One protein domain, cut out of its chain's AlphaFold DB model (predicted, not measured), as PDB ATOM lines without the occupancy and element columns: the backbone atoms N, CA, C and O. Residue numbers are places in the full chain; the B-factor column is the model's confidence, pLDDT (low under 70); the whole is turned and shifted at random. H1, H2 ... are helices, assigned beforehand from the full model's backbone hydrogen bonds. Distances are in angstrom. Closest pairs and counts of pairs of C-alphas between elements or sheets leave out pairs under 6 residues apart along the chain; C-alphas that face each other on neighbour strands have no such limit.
ATOM      1  N   PRO A  27     -28.126 -55.908 -20.207       65.25
ATOM      2  CA  PRO A  27     -28.082 -56.049 -18.747       65.25
ATOM      3  C   PRO A  27     -27.920 -54.708 -18.016       65.25
ATOM      4  O   PRO A  27     -28.521 -54.511 -16.963       65.25
ATOM      5  N   LEU A  28     -27.178 -53.754 -18.591       77.88
ATOM      6  CA  LEU A  28     -26.996 -52.425 -17.999       77.88
ATOM      7  C   LEU A  28     -28.308 -51.625 -17.968       77.88
ATOM      8  O   LEU A  28     -28.597 -50.929 -16.994       77.88
ATOM      9  N   GLN A  29     -29.122 -51.744 -19.020       84.19
ATOM     10  CA  GLN A  29     -30.415 -51.071 -19.096       84.19
ATOM     11  C   GLN A  29     -31.416 -51.650 -18.086       84.19
ATOM     12  O   GLN A  29     -32.122 -50.889 -17.422       84.19
ATOM     13  N   ASP A  30     -31.444 -52.973 -17.923       87.56
ATOM     14  CA  ASP A  30     -32.290 -53.636 -16.926       87.56
ATOM     15  C   ASP A  30     -31.915 -53.226 -15.495       87.56
ATOM     16  O   ASP A  30     -32.796 -52.951 -14.674       87.56
ATOM     17  N   GLU A  31     -30.617 -53.118 -15.196       90.62
ATOM     18  CA  GLU A  31     -30.128 -52.616 -13.908       90.62
ATOM     19  C   GLU A  31     -30.573 -51.169 -13.652       90.62
ATOM     20  O   GLU A  31     -31.098 -50.872 -12.573       90.62
ATOM     21  N   ALA A  32     -30.456 -50.289 -14.651       90.31
ATOM     22  CA  ALA A  32     -30.909 -48.904 -14.559       90.31
ATOM     23  C   ALA A  32     -32.430 -48.795 -14.346       90.31
ATOM     24  O   ALA A  32     -32.891 -47.984 -13.535       90.31
ATOM     25  N   ILE A  33     -33.232 -49.632 -15.016       90.75
ATOM     26  CA  ILE A  33     -34.694 -49.686 -14.844       90.75
ATOM     27  C   ILE A  33     -35.058 -50.162 -13.432       90.75
ATOM     28  O   ILE A  33     -35.892 -49.544 -12.755       90.75
ATOM     29  N   GLN A  34     -34.427 -51.238 -12.957       92.94
ATOM     30  CA  GLN A  34     -34.662 -51.764 -11.610       92.94
ATOM     31  C   GLN A  34     -34.250 -50.757 -10.539       92.94
ATOM     32  O   GLN A  34     -34.980 -50.545  -9.566       92.94
ATOM     33  N   PHE A  35     -33.100 -50.111 -10.717       94.12
ATOM     34  CA  PHE A  35     -32.640 -49.059  -9.825       94.12
ATOM     35  C   PHE A  35     -33.607 -47.873  -9.818       94.12
ATOM     36  O   PHE A  35     -34.037 -47.453  -8.745       94.12
ATOM     37  N   SER A  36     -34.031 -47.394 -10.991       94.25
ATOM     38  CA  SER A  36     -35.016 -46.310 -11.117       94.25
ATOM     39  C   SER A  36     -36.308 -46.638 -10.368       94.25
ATOM     40  O   SER A  36     -36.810 -45.813  -9.606       94.25
ATOM     41  N   SER A  37     -36.807 -47.868 -10.509       94.00
ATOM     42  CA  SER A  37     -38.014 -48.336  -9.816       94.00
ATOM     43  C   SER A  37     -37.858 -48.286  -8.292       94.00
ATOM     44  O   SER A  37     -38.739 -47.776  -7.600       94.00
ATOM     45  N   LYS A  38     -36.710 -48.731  -7.767       95.94
ATOM     46  CA  LYS A  38     -36.395 -48.668  -6.328       95.94
ATOM     47  C   LYS A  38     -36.238 -47.235  -5.825       95.94
ATOM     48  O   LYS A  38     -36.667 -46.929  -4.715       95.94
ATOM     49  N   VAL A  39     -35.660 -46.337  -6.627       96.12
ATOM     50  CA  VAL A  39     -35.601 -44.906  -6.290       96.12
ATOM     51  C   VAL A  39     -37.018 -44.349  -6.159       96.12
ATOM     52  O   VAL A  39     -37.329 -43.707  -5.159       96.12
ATOM     53  N   ILE A  40     -37.906 -44.628  -7.117       95.50
ATOM     54  CA  ILE A  40     -39.305 -44.184  -7.051       95.50
ATOM     55  C   ILE A  40     -40.027 -44.755  -5.826       95.50
ATOM     56  O   ILE A  40     -40.768 -44.022  -5.163       95.50
ATOM     57  N   GLU A  41     -39.791 -46.020  -5.492       95.75
ATOM     58  CA  GLU A  41     -40.327 -46.650  -4.284       95.75
ATOM     59  C   GLU A  41     -39.860 -45.927  -3.011       95.75
ATOM     60  O   GLU A  41     -40.695 -45.517  -2.197       95.75
ATOM     61  N   ALA A  42     -38.554 -45.680  -2.879       96.94
ATOM     62  CA  ALA A  42     -37.969 -44.969  -1.744       96.94
ATOM     63  C   ALA A  42     -38.549 -43.554  -1.590       96.94
ATOM     64  O   ALA A  42     -38.965 -43.150  -0.500       96.94
ATOM     65  N   LEU A  43     -38.648 -42.805  -2.695       97.00
ATOM     66  CA  LEU A  43     -39.248 -41.470  -2.695       97.00
ATOM     67  C   LEU A  43     -40.731 -41.525  -2.303       97.00
ATOM     68  O   LEU A  43     -41.183 -40.706  -1.506       97.00
ATOM     69  N   SER A  44     -41.487 -42.496  -2.816       96.31
ATOM     70  CA  SER A  44     -42.904 -42.689  -2.483       96.31
ATOM     71  C   SER A  44     -43.106 -42.967  -0.993       96.31
ATOM     72  O   SER A  44     -43.992 -42.372  -0.371       96.31
ATOM     73  N   HIS A  45     -42.260 -43.809  -0.395       97.19
ATOM     74  CA  HIS A  45     -42.299 -44.074   1.041       97.19
ATOM     75  C   HIS A  45     -42.045 -42.799   1.853       97.19
ATOM     76  O   HIS A  45     -42.858 -42.440   2.705       97.19
ATOM     77  N   LYS A  46     -40.983 -42.054   1.528       96.75
ATOM     78  CA  LYS A  46     -40.653 -40.792   2.209       96.75
ATOM     79  C   LYS A  46     -41.755 -39.740   2.083       96.75
ATOM     80  O   LYS A  46     -42.047 -39.036   3.046       96.75
ATOM     81  N   ILE A  47     -42.406 -39.645   0.921       95.88
ATOM     82  CA  ILE A  47     -43.561 -38.753   0.719       95.88
ATOM     83  C   ILE A  47     -44.699 -39.137   1.656       95.88
ATOM     84  O   ILE A  47     -45.277 -38.259   2.295       95.88
ATOM     85  N   LYS A  48     -45.039 -40.429   1.732       96.81
ATOM     86  CA  LYS A  48     -46.114 -40.918   2.604       96.81
ATOM     87  C   LYS A  48     -45.806 -40.634   4.068       96.81
ATOM     88  O   LYS A  48     -46.669 -40.109   4.767       96.81
ATOM     89  N   GLU A  49     -44.590 -40.932   4.507       95.81
ATOM     90  CA  GLU A  49     -44.133 -40.676   5.871       95.81
ATOM     91  C   GLU A  49     -44.200 -39.182   6.216       95.81
ATOM     92  O   GLU A  49     -44.890 -38.784   7.156       95.81
ATOM     93  N   HIS A  50     -43.583 -38.325   5.396       94.69
ATOM     94  CA  HIS A  50     -43.590 -36.877   5.609       94.69
ATOM     95  C   HIS A  50     -45.011 -36.307   5.605       94.69
ATOM     96  O   HIS A  50     -45.403 -35.562   6.502       94.69
ATOM     97  N   ASN A  51     -45.825 -36.680   4.618       94.94
ATOM     98  CA  ASN A  51     -47.192 -36.180   4.506       94.94
ATOM     99  C   ASN A  51     -48.124 -36.726   5.589       94.94
ATOM    100  O   ASN A  51     -49.167 -36.119   5.815       94.94
ATOM    101  N   SER A  52     -47.795 -37.831   6.251       95.69
ATOM    102  CA  SER A  52     -48.578 -38.310   7.395       95.69
ATOM    103  C   SER A  52     -48.246 -37.519   8.659       95.69
ATOM    104  O   SER A  52     -49.141 -37.212   9.444       95.69
ATOM    105  N   ASN A  53     -46.983 -37.115   8.811       92.88
ATOM    106  CA  ASN A  53     -46.472 -36.493  10.031       92.88
ATOM    107  C   ASN A  53     -46.542 -34.955  10.032       92.88
ATOM    108  O   ASN A  53     -46.609 -34.347  11.099       92.88
ATOM    109  N   TYR A  54     -46.550 -34.308   8.860       90.06
ATOM    110  CA  TYR A  54     -46.441 -32.849   8.748       90.06
ATOM    111  C   TYR A  54     -47.559 -32.226   7.909       90.06
ATOM    112  O   TYR A  54     -48.078 -32.821   6.962       90.06
ATOM    113  N   SER A  55     -47.940 -30.987   8.232       87.31
ATOM    114  CA  SER A  55     -48.965 -30.228   7.495       87.31
ATOM    115  C   SER A  55     -48.461 -29.721   6.140       87.31
ATOM    116  O   SER A  55     -49.215 -29.691   5.168       87.31
ATOM    117  N   SER A  56     -47.177 -29.366   6.064       88.94
ATOM    118  CA  SER A  56     -46.496 -28.894   4.860       88.94
ATOM    119  C   SER A  56     -46.217 -30.061   3.914       88.94
ATOM    120  O   SER A  56     -45.217 -30.767   4.049       88.94
ATOM    121  N   LYS A  57     -47.140 -30.296   2.976       89.88
ATOM    122  CA  LYS A  57     -47.097 -31.468   2.096       89.88
ATOM    123  C   LYS A  57     -46.037 -31.353   1.002       89.88
ATOM    124  O   LYS A  57     -45.715 -30.259   0.529       89.88
ATOM    125  N   VAL A  58     -45.556 -32.514   0.578       91.56
ATOM    126  CA  VAL A  58     -44.688 -32.720  -0.585       91.56
ATOM    127  C   VAL A  58     -45.357 -33.652  -1.586       91.56
ATOM    128  O   VAL A  58     -46.225 -34.447  -1.224       91.56
ATOM    129  N   ASN A  59     -44.962 -33.571  -2.851       92.44
ATOM    130  CA  ASN A  59     -45.436 -34.480  -3.894       92.44
ATOM    131  C   ASN A  59     -44.272 -35.166  -4.626       92.44
ATOM    132  O   ASN A  59     -43.107 -34.797  -4.459       92.44
ATOM    133  N   ALA A  60     -44.601 -36.164  -5.451       92.75
ATOM    134  CA  ALA A  60     -43.620 -36.952  -6.196       92.75
ATOM    135  C   ALA A  60     -42.741 -36.092  -7.109       92.75
ATOM    136  O   ALA A  60     -41.524 -36.248  -7.105       92.75
ATOM    137  N   ASN A  61     -43.330 -35.134  -7.825       90.94
ATOM    138  CA  ASN A  61     -42.591 -34.266  -8.740       90.94
ATOM    139  C   ASN A  61     -41.545 -33.411  -8.024       90.94
ATOM    140  O   ASN A  61     -40.451 -33.221  -8.551       90.94
ATOM    141  N   GLN A  62     -41.843 -32.931  -6.818       91.31
ATOM    142  CA  GLN A  62     -40.881 -32.171  -6.022       91.31
ATOM    143  C   GLN A  62     -39.687 -33.039  -5.619       91.31
ATOM    144  O   GLN A  62     -38.546 -32.645  -5.846       91.31
ATOM    145  N   LEU A  63     -39.933 -34.240  -5.090       94.12
ATOM    146  CA  LEU A  63     -38.852 -35.129  -4.656       94.12
ATOM    147  C   LEU A  63     -38.032 -35.665  -5.833       94.12
ATOM    148  O   LEU A  63     -36.808 -35.688  -5.741       94.12
ATOM    149  N   LYS A  64     -38.669 -36.000  -6.963       93.88
ATOM    150  CA  LYS A  64     -37.978 -36.373  -8.209       93.88
ATOM    151  C   LYS A  64     -37.047 -35.255  -8.683       93.88
ATOM    152  O   LYS A  64     -35.887 -35.516  -8.988       93.88
ATOM    153  N   LYS A  65     -37.516 -33.999  -8.695       91.19
ATOM    154  CA  LYS A  65     -36.688 -32.832  -9.052       91.19
ATOM    155  C   LYS A  65     -35.500 -32.657  -8.110       91.19
ATOM    156  O   LYS A  65     -34.382 -32.470  -8.580       91.19
ATOM    157  N   VAL A  66     -35.727 -32.739  -6.798       92.38
ATOM    158  CA  VAL A  66     -34.664 -32.603  -5.786       92.38
ATOM    159  C   VAL A  66     -33.631 -33.718  -5.924       92.38
ATOM    160  O   VAL A  66     -32.433 -33.438  -5.897       92.38
ATOM    161  N   TYR A  67     -34.083 -34.955  -6.135       94.31
ATOM    162  CA  TYR A  67     -33.218 -36.105  -6.373       94.31
ATOM    163  C   TYR A  67     -32.362 -35.902  -7.629       94.31
ATOM    164  O   TYR A  67     -31.136 -35.955  -7.546       94.31
ATOM    165  N   ARG A  68     -32.987 -35.568  -8.772       92.38
ATOM    166  CA  ARG A  68     -32.272 -35.274 -10.027       92.38
ATOM    167  C   ARG A  68     -31.224 -34.179  -9.827       92.38
ATOM    168  O   ARG A  68     -30.076 -34.344 -10.225       92.38
ATOM    169  N   ARG A  69     -31.590 -33.082  -9.157       89.06
ATOM    170  CA  ARG A  69     -30.670 -31.969  -8.891       89.06
ATOM    171  C   ARG A  69     -29.503 -32.392  -8.003       89.06
ATOM    172  O   ARG A  69     -28.377 -32.000  -8.280       89.06
ATOM    173  N   GLY A  70     -29.756 -33.180  -6.959       90.06
ATOM    174  CA  GLY A  70     -28.705 -33.684  -6.074       90.06
ATOM    175  C   GLY A  70     -27.731 -34.615  -6.793       90.06
ATOM    176  O   GLY A  70     -26.528 -34.483  -6.598       90.06
ATOM    177  N   ALA A  71     -28.235 -35.463  -7.689       91.75
ATOM    178  CA  ALA A  71     -27.408 -36.332  -8.520       91.75
ATOM    179  C   ALA A  71     -26.498 -35.558  -9.491       91.75
ATOM    180  O   ALA A  71     -25.380 -35.980  -9.747       91.75
ATOM    181  N   MET A  72     -26.962 -34.422 -10.022       88.75
ATOM    182  CA  MET A  72     -26.189 -33.586 -10.955       88.75
ATOM    183  C   MET A  72     -25.088 -32.753 -10.287       88.75
ATOM    184  O   MET A  72     -24.246 -32.199 -10.986       88.75
ATOM    185  N   LEU A  73     -25.133 -32.576  -8.965       84.12
ATOM    186  CA  LEU A  73     -24.185 -31.723  -8.238       84.12
ATOM    187  C   LEU A  73     -22.945 -32.473  -7.751       84.12
ATOM    188  O   LEU A  73     -21.998 -31.826  -7.310       84.12
ATOM    189  N   SER A  74     -22.964 -33.804  -7.805       83.12
ATOM    190  CA  SER A  74     -21.835 -34.642  -7.419       83.12
ATOM    191  C   SER A  74     -21.304 -35.407  -8.622       83.12
ATOM    192  O   SER A  74     -22.078 -35.880  -9.454       83.12
ATOM    193  N   GLU A  75     -19.985 -35.548  -8.688       81.56
ATOM    194  CA  GLU A  75     -19.328 -36.433  -9.653       81.56
ATOM    195  C   GLU A  75     -19.287 -37.874  -9.132       81.56
ATOM    196  O   GLU A  75     -19.542 -38.803  -9.894       81.56
ATOM    197  N   ASP A  76     -19.091 -38.038  -7.819       84.56
ATOM    198  CA  ASP A  76     -18.986 -39.330  -7.140       84.56
ATOM    199  C   ASP A  76     -20.216 -39.607  -6.262       84.56
ATOM    200  O   ASP A  76     -20.847 -38.687  -5.729       84.56
ATOM    201  N   GLU A  77     -20.566 -40.885  -6.092       88.50
ATOM    202  CA  GLU A  77     -21.672 -41.339  -5.233       88.50
ATOM    203  C   GLU A  77     -22.968 -40.535  -5.467       88.50
ATOM    204  O   GLU A  77     -23.605 -40.019  -4.535       88.50
ATOM    205  N   LYS A  78     -23.358 -40.389  -6.741       92.12
ATOM    206  CA  LYS A  78     -24.480 -39.529  -7.160       92.12
ATOM    207  C   LYS A  78     -25.779 -39.893  -6.452       92.12
ATOM    208  O   LYS A  78     -26.519 -39.006  -6.026       92.12
ATOM    209  N   GLY A  79     -26.030 -41.190  -6.256       92.25
ATOM    210  CA  GLY A  79     -27.192 -41.692  -5.519       92.25
ATOM    211  C   GLY A  79     -27.232 -41.252  -4.050       92.25
ATOM    212  O   GLY A  79     -28.301 -40.883  -3.558       92.25
ATOM    213  N   LEU A  80     -26.079 -41.218  -3.369       94.31
ATOM    214  CA  LEU A  80     -25.967 -40.766  -1.976       94.31
ATOM    215  C   LEU A  80     -26.273 -39.275  -1.860       94.31
ATOM    216  O   LEU A  80     -27.113 -38.879  -1.053       94.31
ATOM    217  N   HIS A  81     -25.657 -38.457  -2.710       93.25
ATOM    218  CA  HIS A  81     -25.885 -37.013  -2.731       93.25
ATOM    219  C   HIS A  81     -27.327 -36.661  -3.107       93.25
ATOM    220  O   HIS A  81     -27.934 -35.774  -2.499       93.25
ATOM    221  N   ALA A  82     -27.907 -37.386  -4.066       94.50
ATOM    222  CA  ALA A  82     -29.302 -37.241  -4.454       94.50
ATOM    223  C   ALA A  82     -30.254 -37.521  -3.285       94.50
ATOM    224  O   ALA A  82     -31.130 -36.702  -2.993       94.50
ATOM    225  N   MET A  83     -30.053 -38.633  -2.573       95.94
ATOM    226  CA  MET A  83     -30.898 -39.003  -1.438       95.94
ATOM    227  C   MET A  83     -30.688 -38.079  -0.228       95.94
ATOM    228  O   MET A  83     -31.661 -37.644   0.386       95.94
ATOM    229  N   ALA A  84     -29.450 -37.669   0.061       95.12
ATOM    230  CA  ALA A  84     -29.160 -36.700   1.121       95.12
ATOM    231  C   ALA A  84     -29.852 -35.355   0.853       95.12
ATOM    232  O   ALA A  84     -30.405 -34.728   1.758       95.12
ATOM    233  N   ARG A  85     -29.901 -34.920  -0.410       93.12
ATOM    234  CA  ARG A  85     -30.610 -33.693  -0.785       93.12
ATOM    235  C   ARG A  85     -32.124 -33.818  -0.631       93.12
ATOM    236  O   ARG A  85     -32.768 -32.846  -0.235       93.12
ATOM    237  N   VAL A  86     -32.684 -35.001  -0.878       94.81
ATOM    238  CA  VAL A  86     -34.091 -35.304  -0.575       94.81
ATOM    239  C   VAL A  86     -34.352 -35.215   0.930       94.81
ATOM    240  O   VAL A  86     -35.289 -34.528   1.332       94.81
ATOM    241  N   ASN A  87     -33.505 -35.822   1.762       95.06
ATOM    242  CA  ASN A  87     -33.645 -35.776   3.223       95.06
ATOM    243  C   ASN A  87     -33.550 -34.334   3.758       95.06
ATOM    244  O   ASN A  87     -34.423 -33.887   4.509       95.06
ATOM    245  N   MET A  88     -32.598 -33.546   3.246       92.25
ATOM    246  CA  MET A  88     -32.484 -32.114   3.541       92.25
ATOM    247  C   MET A  88     -33.771 -31.351   3.189       92.25
ATOM    248  O   MET A  88     -34.270 -30.562   3.997       92.25
ATOM    249  N   PHE A  89     -34.306 -31.572   1.985       91.56
ATOM    250  CA  PHE A  89     -35.524 -30.918   1.510       91.56
ATOM    251  C   PHE A  89     -36.725 -31.244   2.398       91.56
ATOM    252  O   PHE A  89     -37.465 -30.338   2.786       91.56
ATOM    253  N   LEU A  90     -36.898 -32.521   2.751       92.44
ATOM    254  CA  LEU A  90     -37.968 -32.963   3.640       92.44
ATOM    255  C   LEU A  90     -37.847 -32.278   4.995       92.44
ATOM    256  O   LEU A  90     -38.797 -31.614   5.401       92.44
ATOM    257  N   ARG A  91     -36.669 -32.315   5.632       90.19
ATOM    258  CA  ARG A  91     -36.406 -31.621   6.904       90.19
ATOM    259  C   ARG A  91     -36.793 -30.144   6.846       90.19
ATOM    260  O   ARG A  91     -37.500 -29.653   7.718       90.19
ATOM    261  N   MET A  92     -36.380 -29.427   5.804       85.81
ATOM    262  CA  MET A  92     -36.716 -28.004   5.652       85.81
ATOM    263  C   MET A  92     -38.212 -27.774   5.449       85.81
ATOM    264  O   MET A  92     -38.763 -26.757   5.875       85.81
ATOM    265  N   LYS A  93     -38.890 -28.727   4.809       86.31
ATOM    266  CA  LYS A  93     -40.332 -28.676   4.608       86.31
ATOM    267  C   LYS A  93     -41.111 -28.919   5.904       86.31
ATOM    268  O   LYS A  93     -42.208 -28.372   6.014       86.31
ATOM    269  N   GLN A  94     -40.563 -29.674   6.866       84.38
ATOM    270  CA  GLN A  94     -41.200 -29.981   8.159       84.38
ATOM    271  C   GLN A  94     -41.512 -28.714   8.955       84.38
ATOM    272  O   GLN A  94     -42.638 -28.524   9.410       84.38
ATOM    273  N   GLU A  95     -40.522 -27.835   9.109       65.75
ATOM    274  CA  GLU A  95     -40.610 -26.719  10.054       65.75
ATOM    275  C   GLU A  95     -41.304 -25.481   9.468       65.75
ATOM    276  O   GLU A  95     -41.576 -24.524  10.195       65.75
ATOM    277  N   GLY A  96     -41.540 -25.442   8.148       61.44
ATOM    278  CA  GLY A  96     -41.962 -24.222   7.437       61.44
ATOM    279  C   GLY A  96     -40.986 -23.044   7.607       61.44
ATOM    280  O   GLY A  96     -41.250 -21.935   7.145       61.44
ATOM    281  N   LYS A  97     -39.858 -23.289   8.282       52.38
ATOM    282  CA  LYS A  97     -38.798 -22.367   8.639       52.38
ATOM    283  C   LYS A  97     -37.518 -22.953   8.083       52.38
ATOM    284  O   LYS A  97     -37.132 -24.081   8.362       52.38
ATOM    285  N   ILE A  98     -36.881 -22.157   7.251       54.03
ATOM    286  CA  ILE A  98     -35.594 -22.470   6.666       54.03
ATOM    287  C   ILE A  98     -34.550 -22.347   7.777       54.03
ATOM    288  O   ILE A  98     -34.228 -21.239   8.210       54.03
ATOM    289  N   VAL A  99     -34.023 -23.473   8.251       47.53
ATOM    290  CA  VAL A  99     -32.870 -23.473   9.156       47.53
ATOM    291  C   VAL A  99     -31.608 -23.396   8.306       47.53
ATOM    292  O   VAL A  99     -31.132 -24.395   7.768       47.53
ATOM    293  N   TYR A 100     -31.068 -22.187   8.169       47.22
ATOM    294  CA  TYR A 100     -29.777 -21.970   7.529       47.22
ATOM    295  C   TYR A 100     -28.663 -22.317   8.522       47.22
ATOM    296  O   TYR A 100     -28.372 -21.544   9.437       47.22
ATOM    297  N   GLN A 101     -28.016 -23.473   8.360       49.81
ATOM    298  CA  GLN A 101     -26.721 -23.686   9.003       49.81
ATOM    299  C   GLN A 101     -25.683 -22.892   8.211       49.81
ATOM    300  O   GLN A 101     -25.436 -23.176   7.042       49.81
ATOM    301  N   GLU A 132     -31.244 -24.320  -4.125       67.75
ATOM    302  CA  GLU A 132     -30.148 -24.757  -5.000       67.75
ATOM    303  C   GLU A 132     -28.761 -24.579  -4.372       67.75
ATOM    304  O   GLU A 132     -27.903 -25.454  -4.493       67.75
ATOM    305  N   ASN A 133     -28.551 -23.500  -3.623       71.38
ATOM    306  CA  ASN A 133     -27.262 -23.214  -2.991       71.38
ATOM    307  C   ASN A 133     -27.094 -23.853  -1.610       71.38
ATOM    308  O   ASN A 133     -26.067 -23.646  -0.965       71.38
ATOM    309  N   TRP A 134     -28.091 -24.590  -1.118       75.25
ATOM    310  CA  TRP A 134     -27.996 -25.222   0.192       75.25
ATOM    311  C   TRP A 134     -27.413 -26.623   0.096       75.25
ATOM    312  O   TRP A 134     -27.599 -27.343  -0.888       75.25
ATOM    313  N   LEU A 135     -26.675 -26.973   1.145       83.44
ATOM    314  CA  LEU A 135     -25.932 -28.216   1.243       83.44
ATOM    315  C   LEU A 135     -26.563 -29.103   2.318       83.44
ATOM    316  O   LEU A 135     -26.874 -28.596   3.402       83.44
ATOM    317  N   PRO A 136     -26.744 -30.406   2.037       89.75
ATOM    318  CA  PRO A 136     -27.158 -31.360   3.053       89.75
ATOM    319  C   PRO A 136     -26.173 -31.361   4.226       89.75
ATOM    320  O   PRO A 136     -24.975 -31.123   4.059       89.75
ATOM    321  N   THR A 137     -26.686 -31.611   5.423       90.06
ATOM    322  CA  THR A 137     -25.870 -31.756   6.631       90.06
ATOM    323  C   THR A 137     -25.468 -33.214   6.814       90.06
ATOM    324  O   THR A 137     -26.023 -34.107   6.180       90.06
ATOM    325  N   GLU A 138     -24.538 -33.482   7.729       90.06
ATOM    326  CA  GLU A 138     -24.093 -34.849   8.035       90.06
ATOM    327  C   GLU A 138     -25.256 -35.784   8.404       90.06
ATOM    328  O   GLU A 138     -25.295 -36.928   7.963       90.06
ATOM    329  N   LYS A 139     -26.270 -35.271   9.117       91.69
ATOM    330  CA  LYS A 139     -27.484 -36.034   9.435       91.69
ATOM    331  C   LYS A 139     -28.215 -36.513   8.174       91.69
ATOM    332  O   LYS A 139     -28.655 -37.656   8.134       91.69
ATOM    333  N   ASP A 140     -28.310 -35.667   7.148       93.25
ATOM    334  CA  ASP A 140     -28.988 -36.028   5.895       93.25
ATOM    335  C   ASP A 140     -28.241 -37.139   5.144       93.25
ATOM    336  O   ASP A 140     -28.872 -38.002   4.536       93.25
ATOM    337  N   PHE A 141     -26.905 -37.125   5.204       94.12
ATOM    338  CA  PHE A 141     -26.053 -38.161   4.615       94.12
ATOM    339  C   PHE A 141     -26.133 -39.488   5.370       94.12
ATOM    340  O   PHE A 141     -26.144 -40.544   4.738       94.12
ATOM    341  N   ILE A 142     -26.221 -39.447   6.702       95.81
ATOM    342  CA  ILE A 142     -26.422 -40.649   7.520       95.81
ATOM    343  C   ILE A 142     -27.747 -41.314   7.139       95.81
ATOM    344  O   ILE A 142     -27.747 -42.488   6.771       95.81
ATOM    345  N   GLU A 143     -28.843 -40.549   7.121       95.75
ATOM    346  CA  GLU A 143     -30.158 -41.054   6.701       95.75
ATOM    347  C   GLU A 143     -30.114 -41.589   5.259       95.75
ATOM    348  O   GLU A 143     -30.619 -42.671   4.979       95.75
ATOM    349  N   ALA A 144     -29.433 -40.891   4.347       96.06
ATOM    350  CA  ALA A 144     -29.295 -41.330   2.960       96.06
ATOM    351  C   ALA A 144     -28.532 -42.657   2.823       96.06
ATOM    352  O   ALA A 144     -28.892 -43.496   1.997       96.06
ATOM    353  N   SER A 145     -27.494 -42.873   3.633       95.56
ATOM    354  CA  SER A 145     -26.756 -44.140   3.662       95.56
ATOM    355  C   SER A 145     -27.630 -45.290   4.167       95.56
ATOM    356  O   SER A 145     -27.549 -46.408   3.650       95.56
ATOM    357  N   GLU A 146     -28.485 -45.030   5.155       96.44
ATOM    358  CA  GLU A 146     -29.470 -45.998   5.640       96.44
ATOM    359  C   GLU A 146     -30.510 -46.315   4.562       96.44
ATOM    360  O   GLU A 146     -30.738 -47.489   4.267       96.44
ATOM    361  N   ASP A 147     -31.055 -45.294   3.896       94.88
ATOM    362  CA  ASP A 147     -31.998 -45.456   2.787       94.88
ATOM    363  C   ASP A 147     -31.402 -46.316   1.664       94.88
ATOM    364  O   ASP A 147     -32.043 -47.249   1.176       94.88
ATOM    365  N   ILE A 148     -30.151 -46.058   1.273       94.06
ATOM    366  CA  ILE A 148     -29.471 -46.833   0.228       94.06
ATOM    367  C   ILE A 148     -29.401 -48.316   0.597       94.06
ATOM    368  O   ILE A 148     -29.652 -49.172  -0.255       94.06
ATOM    369  N   LYS A 149     -29.119 -48.634   1.864       94.94
ATOM    370  CA  LYS A 149     -29.080 -50.019   2.355       94.94
ATOM    371  C   LYS A 149     -30.468 -50.654   2.368       94.94
ATOM    372  O   LYS A 149     -30.611 -51.793   1.926       94.94
ATOM    373  N   VAL A 150     -31.479 -49.928   2.849       95.94
ATOM    374  CA  VAL A 150     -32.865 -50.411   2.960       95.94
ATOM    375  C   VAL A 150     -33.449 -50.718   1.582       95.94
ATOM    376  O   VAL A 150     -33.954 -51.818   1.355       95.94
ATOM    377  N   TYR A 151     -33.319 -49.784   0.639       93.81
ATOM    378  CA  TYR A 151     -33.886 -49.902  -0.707       93.81
ATOM    379  C   TYR A 151     -32.929 -50.559  -1.717       93.81
ATOM    380  O   TYR A 151     -33.282 -50.727  -2.884       93.81
ATOM    381  N   LYS A 152     -31.731 -50.980  -1.282       93.38
ATOM    382  CA  LYS A 152     -30.693 -51.625  -2.111       93.38
ATOM    383  C   LYS A 152     -30.338 -50.796  -3.353       93.38
ATOM    384  O   LYS A 152     -30.362 -51.305  -4.480       93.38
ATOM    385  N   LEU A 153     -30.039 -49.516  -3.138       91.06
ATOM    386  CA  LEU A 153     -29.729 -48.517  -4.166       91.06
ATOM    387  C   LEU A 153     -28.224 -48.488  -4.485       91.06
ATOM    388  O   LEU A 153     -27.570 -47.463  -4.323       91.06
ATOM    389  N   ASN A 154     -27.670 -49.618  -4.928       88.19
ATOM    390  CA  ASN A 154     -26.218 -49.791  -5.106       88.19
ATOM    391  C   ASN A 154     -25.722 -49.547  -6.542       88.19
ATOM    392  O   ASN A 154     -24.566 -49.828  -6.841       88.19
ATOM    393  N   TYR A 155     -26.598 -49.105  -7.442       87.56
ATOM    394  CA  TYR A 155     -26.242 -48.863  -8.836       87.56
ATOM    395  C   TYR A 155     -25.603 -47.481  -8.983       87.56
ATOM    396  O   TYR A 155     -26.170 -46.482  -8.529       87.56
ATOM    397  N   ASP A 156     -24.434 -47.436  -9.616       86.38
ATOM    398  CA  ASP A 156     -23.682 -46.208  -9.852       86.38
ATOM    399  C   ASP A 156     -23.926 -45.712 -11.280       86.38
ATOM    400  O   ASP A 156     -23.275 -46.134 -12.237       86.38
ATOM    401  N   PHE A 157     -24.932 -44.851 -11.422       89.00
ATOM    402  CA  PHE A 157     -25.308 -44.255 -12.700       89.00
ATOM    403  C   PHE A 157     -24.393 -43.071 -13.032       89.00
ATOM    404  O   PHE A 157     -24.088 -42.232 -12.179       89.00
ATOM    405  N   LYS A 158     -23.987 -42.950 -14.299       87.75
ATOM    406  CA  LYS A 158     -23.090 -41.859 -14.735       87.75
ATOM    407  C   LYS A 158     -23.846 -40.579 -15.044       87.75
ATOM    408  O   LYS A 158     -23.359 -39.485 -14.755       87.75
ATOM    409  N   ASP A 159     -25.027 -40.717 -15.631       86.75
ATOM    410  CA  ASP A 159     -25.896 -39.607 -16.005       86.75
ATOM    411  C   ASP A 159     -27.275 -39.818 -15.378       86.75
ATOM    412  O   ASP A 159     -27.824 -40.914 -15.378       86.75
ATOM    413  N   ILE A 160     -27.869 -38.748 -14.859       87.00
ATOM    414  CA  ILE A 160     -29.239 -38.762 -14.349       87.00
ATOM    415  C   ILE A 160     -30.273 -39.118 -15.432       87.00
ATOM    416  O   ILE A 160     -31.383 -39.541 -15.107       87.00
ATOM    417  N   ASN A 161     -29.923 -38.947 -16.710       86.50
ATOM    418  CA  ASN A 161     -30.754 -39.329 -17.854       86.50
ATOM    419  C   ASN A 161     -30.826 -40.848 -18.073       86.50
ATOM    420  O   ASN A 161     -31.718 -41.315 -18.775       86.50
ATOM    421  N   GLU A 162     -29.934 -41.618 -17.448       86.69
ATOM    422  CA  GLU A 162     -30.020 -43.082 -17.385       86.69
ATOM    423  C   GLU A 162     -31.206 -43.543 -16.526       86.69
ATOM    424  O   GLU A 162     -31.692 -44.666 -16.670       86.69
ATOM    425  N   LEU A 163     -31.699 -42.666 -15.640       88.19
ATOM    426  CA  LEU A 163     -32.779 -42.986 -14.719       88.19
ATOM    427  C   LEU A 163     -34.156 -42.616 -15.271       88.19
ATOM    428  O   LEU A 163     -34.449 -41.468 -15.625       88.19
TER     429      LEU A 163
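What this domain is: This is residues 27 to 101 and 132 to 163 of the 176 residues of an uncharacterized protein of bacterium (UniProt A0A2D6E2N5). The long helix H1 makes the length of the domain, and H3 runs the same way, nearly parallel to it. H2 and H4 cross H3 on two different sides of it, and each reaches H1 with one part of its length. The printed part has 107 residues with four named helices, H1, H2, H3 and H4 in chain order, and no named strand: the class is all helix. The whole is compact, with a radius of gyration of the C-alphas of 13.4 A, and elongated, spanning 44 by 27 by 22 A.

How they stand to each other: H1, residues 27 to 53, touches H2, residues 60 to 72, with residues 43 to 47 alone; the closest C-alphas, of Leu 43 and Leu 63, are 6.6 A apart, at a steep tilt of 54 degrees. H2 touches H3, residues 78 to 95, at a steep tilt of 46 degrees, opposite ways; the closest C-alphas, of Gly 70 and Ala 82, are 4.0 A apart. H3 touches H4, residues 138 to 151, with residues 80 to 88 alone, at a steep tilt of 63 degrees; the closest C-alphas, of Ala 84 and Asp 140, are 4.8 A apart. H4 touches H1 with residues 147 to 151 alone, the closest C-alphas being those of Tyr 151 and Lys 38, 6.3 A. H1 and H3 are close but not clearly touching, at a shallow tilt of 13 degrees, the same way; the closest C-alphas, of His 50 and Leu 90, are 7.1 A apart. H2 and H4 are apart. Every O i to N i+4 pair is within hydrogen-bond range in H1, H2 and H4, and 13 of 14 in H3.

Where its parts are: H1 is 39.4 A long from C-alpha 27 at (-28.082, -56.049, -18.747), H2 18.4 A, H3 26.8 A, and H4 20.0 A, to C-alpha 151 at (-33.886, -49.902, -0.707).

The domain as a whole: Residues 102 to 131 are cut out, with C-alphas 101 and 132 14.5 A apart. Residues 152 to 163 hold no named element. Confidence is under 70 at residues 27, 95 to 101 and 132.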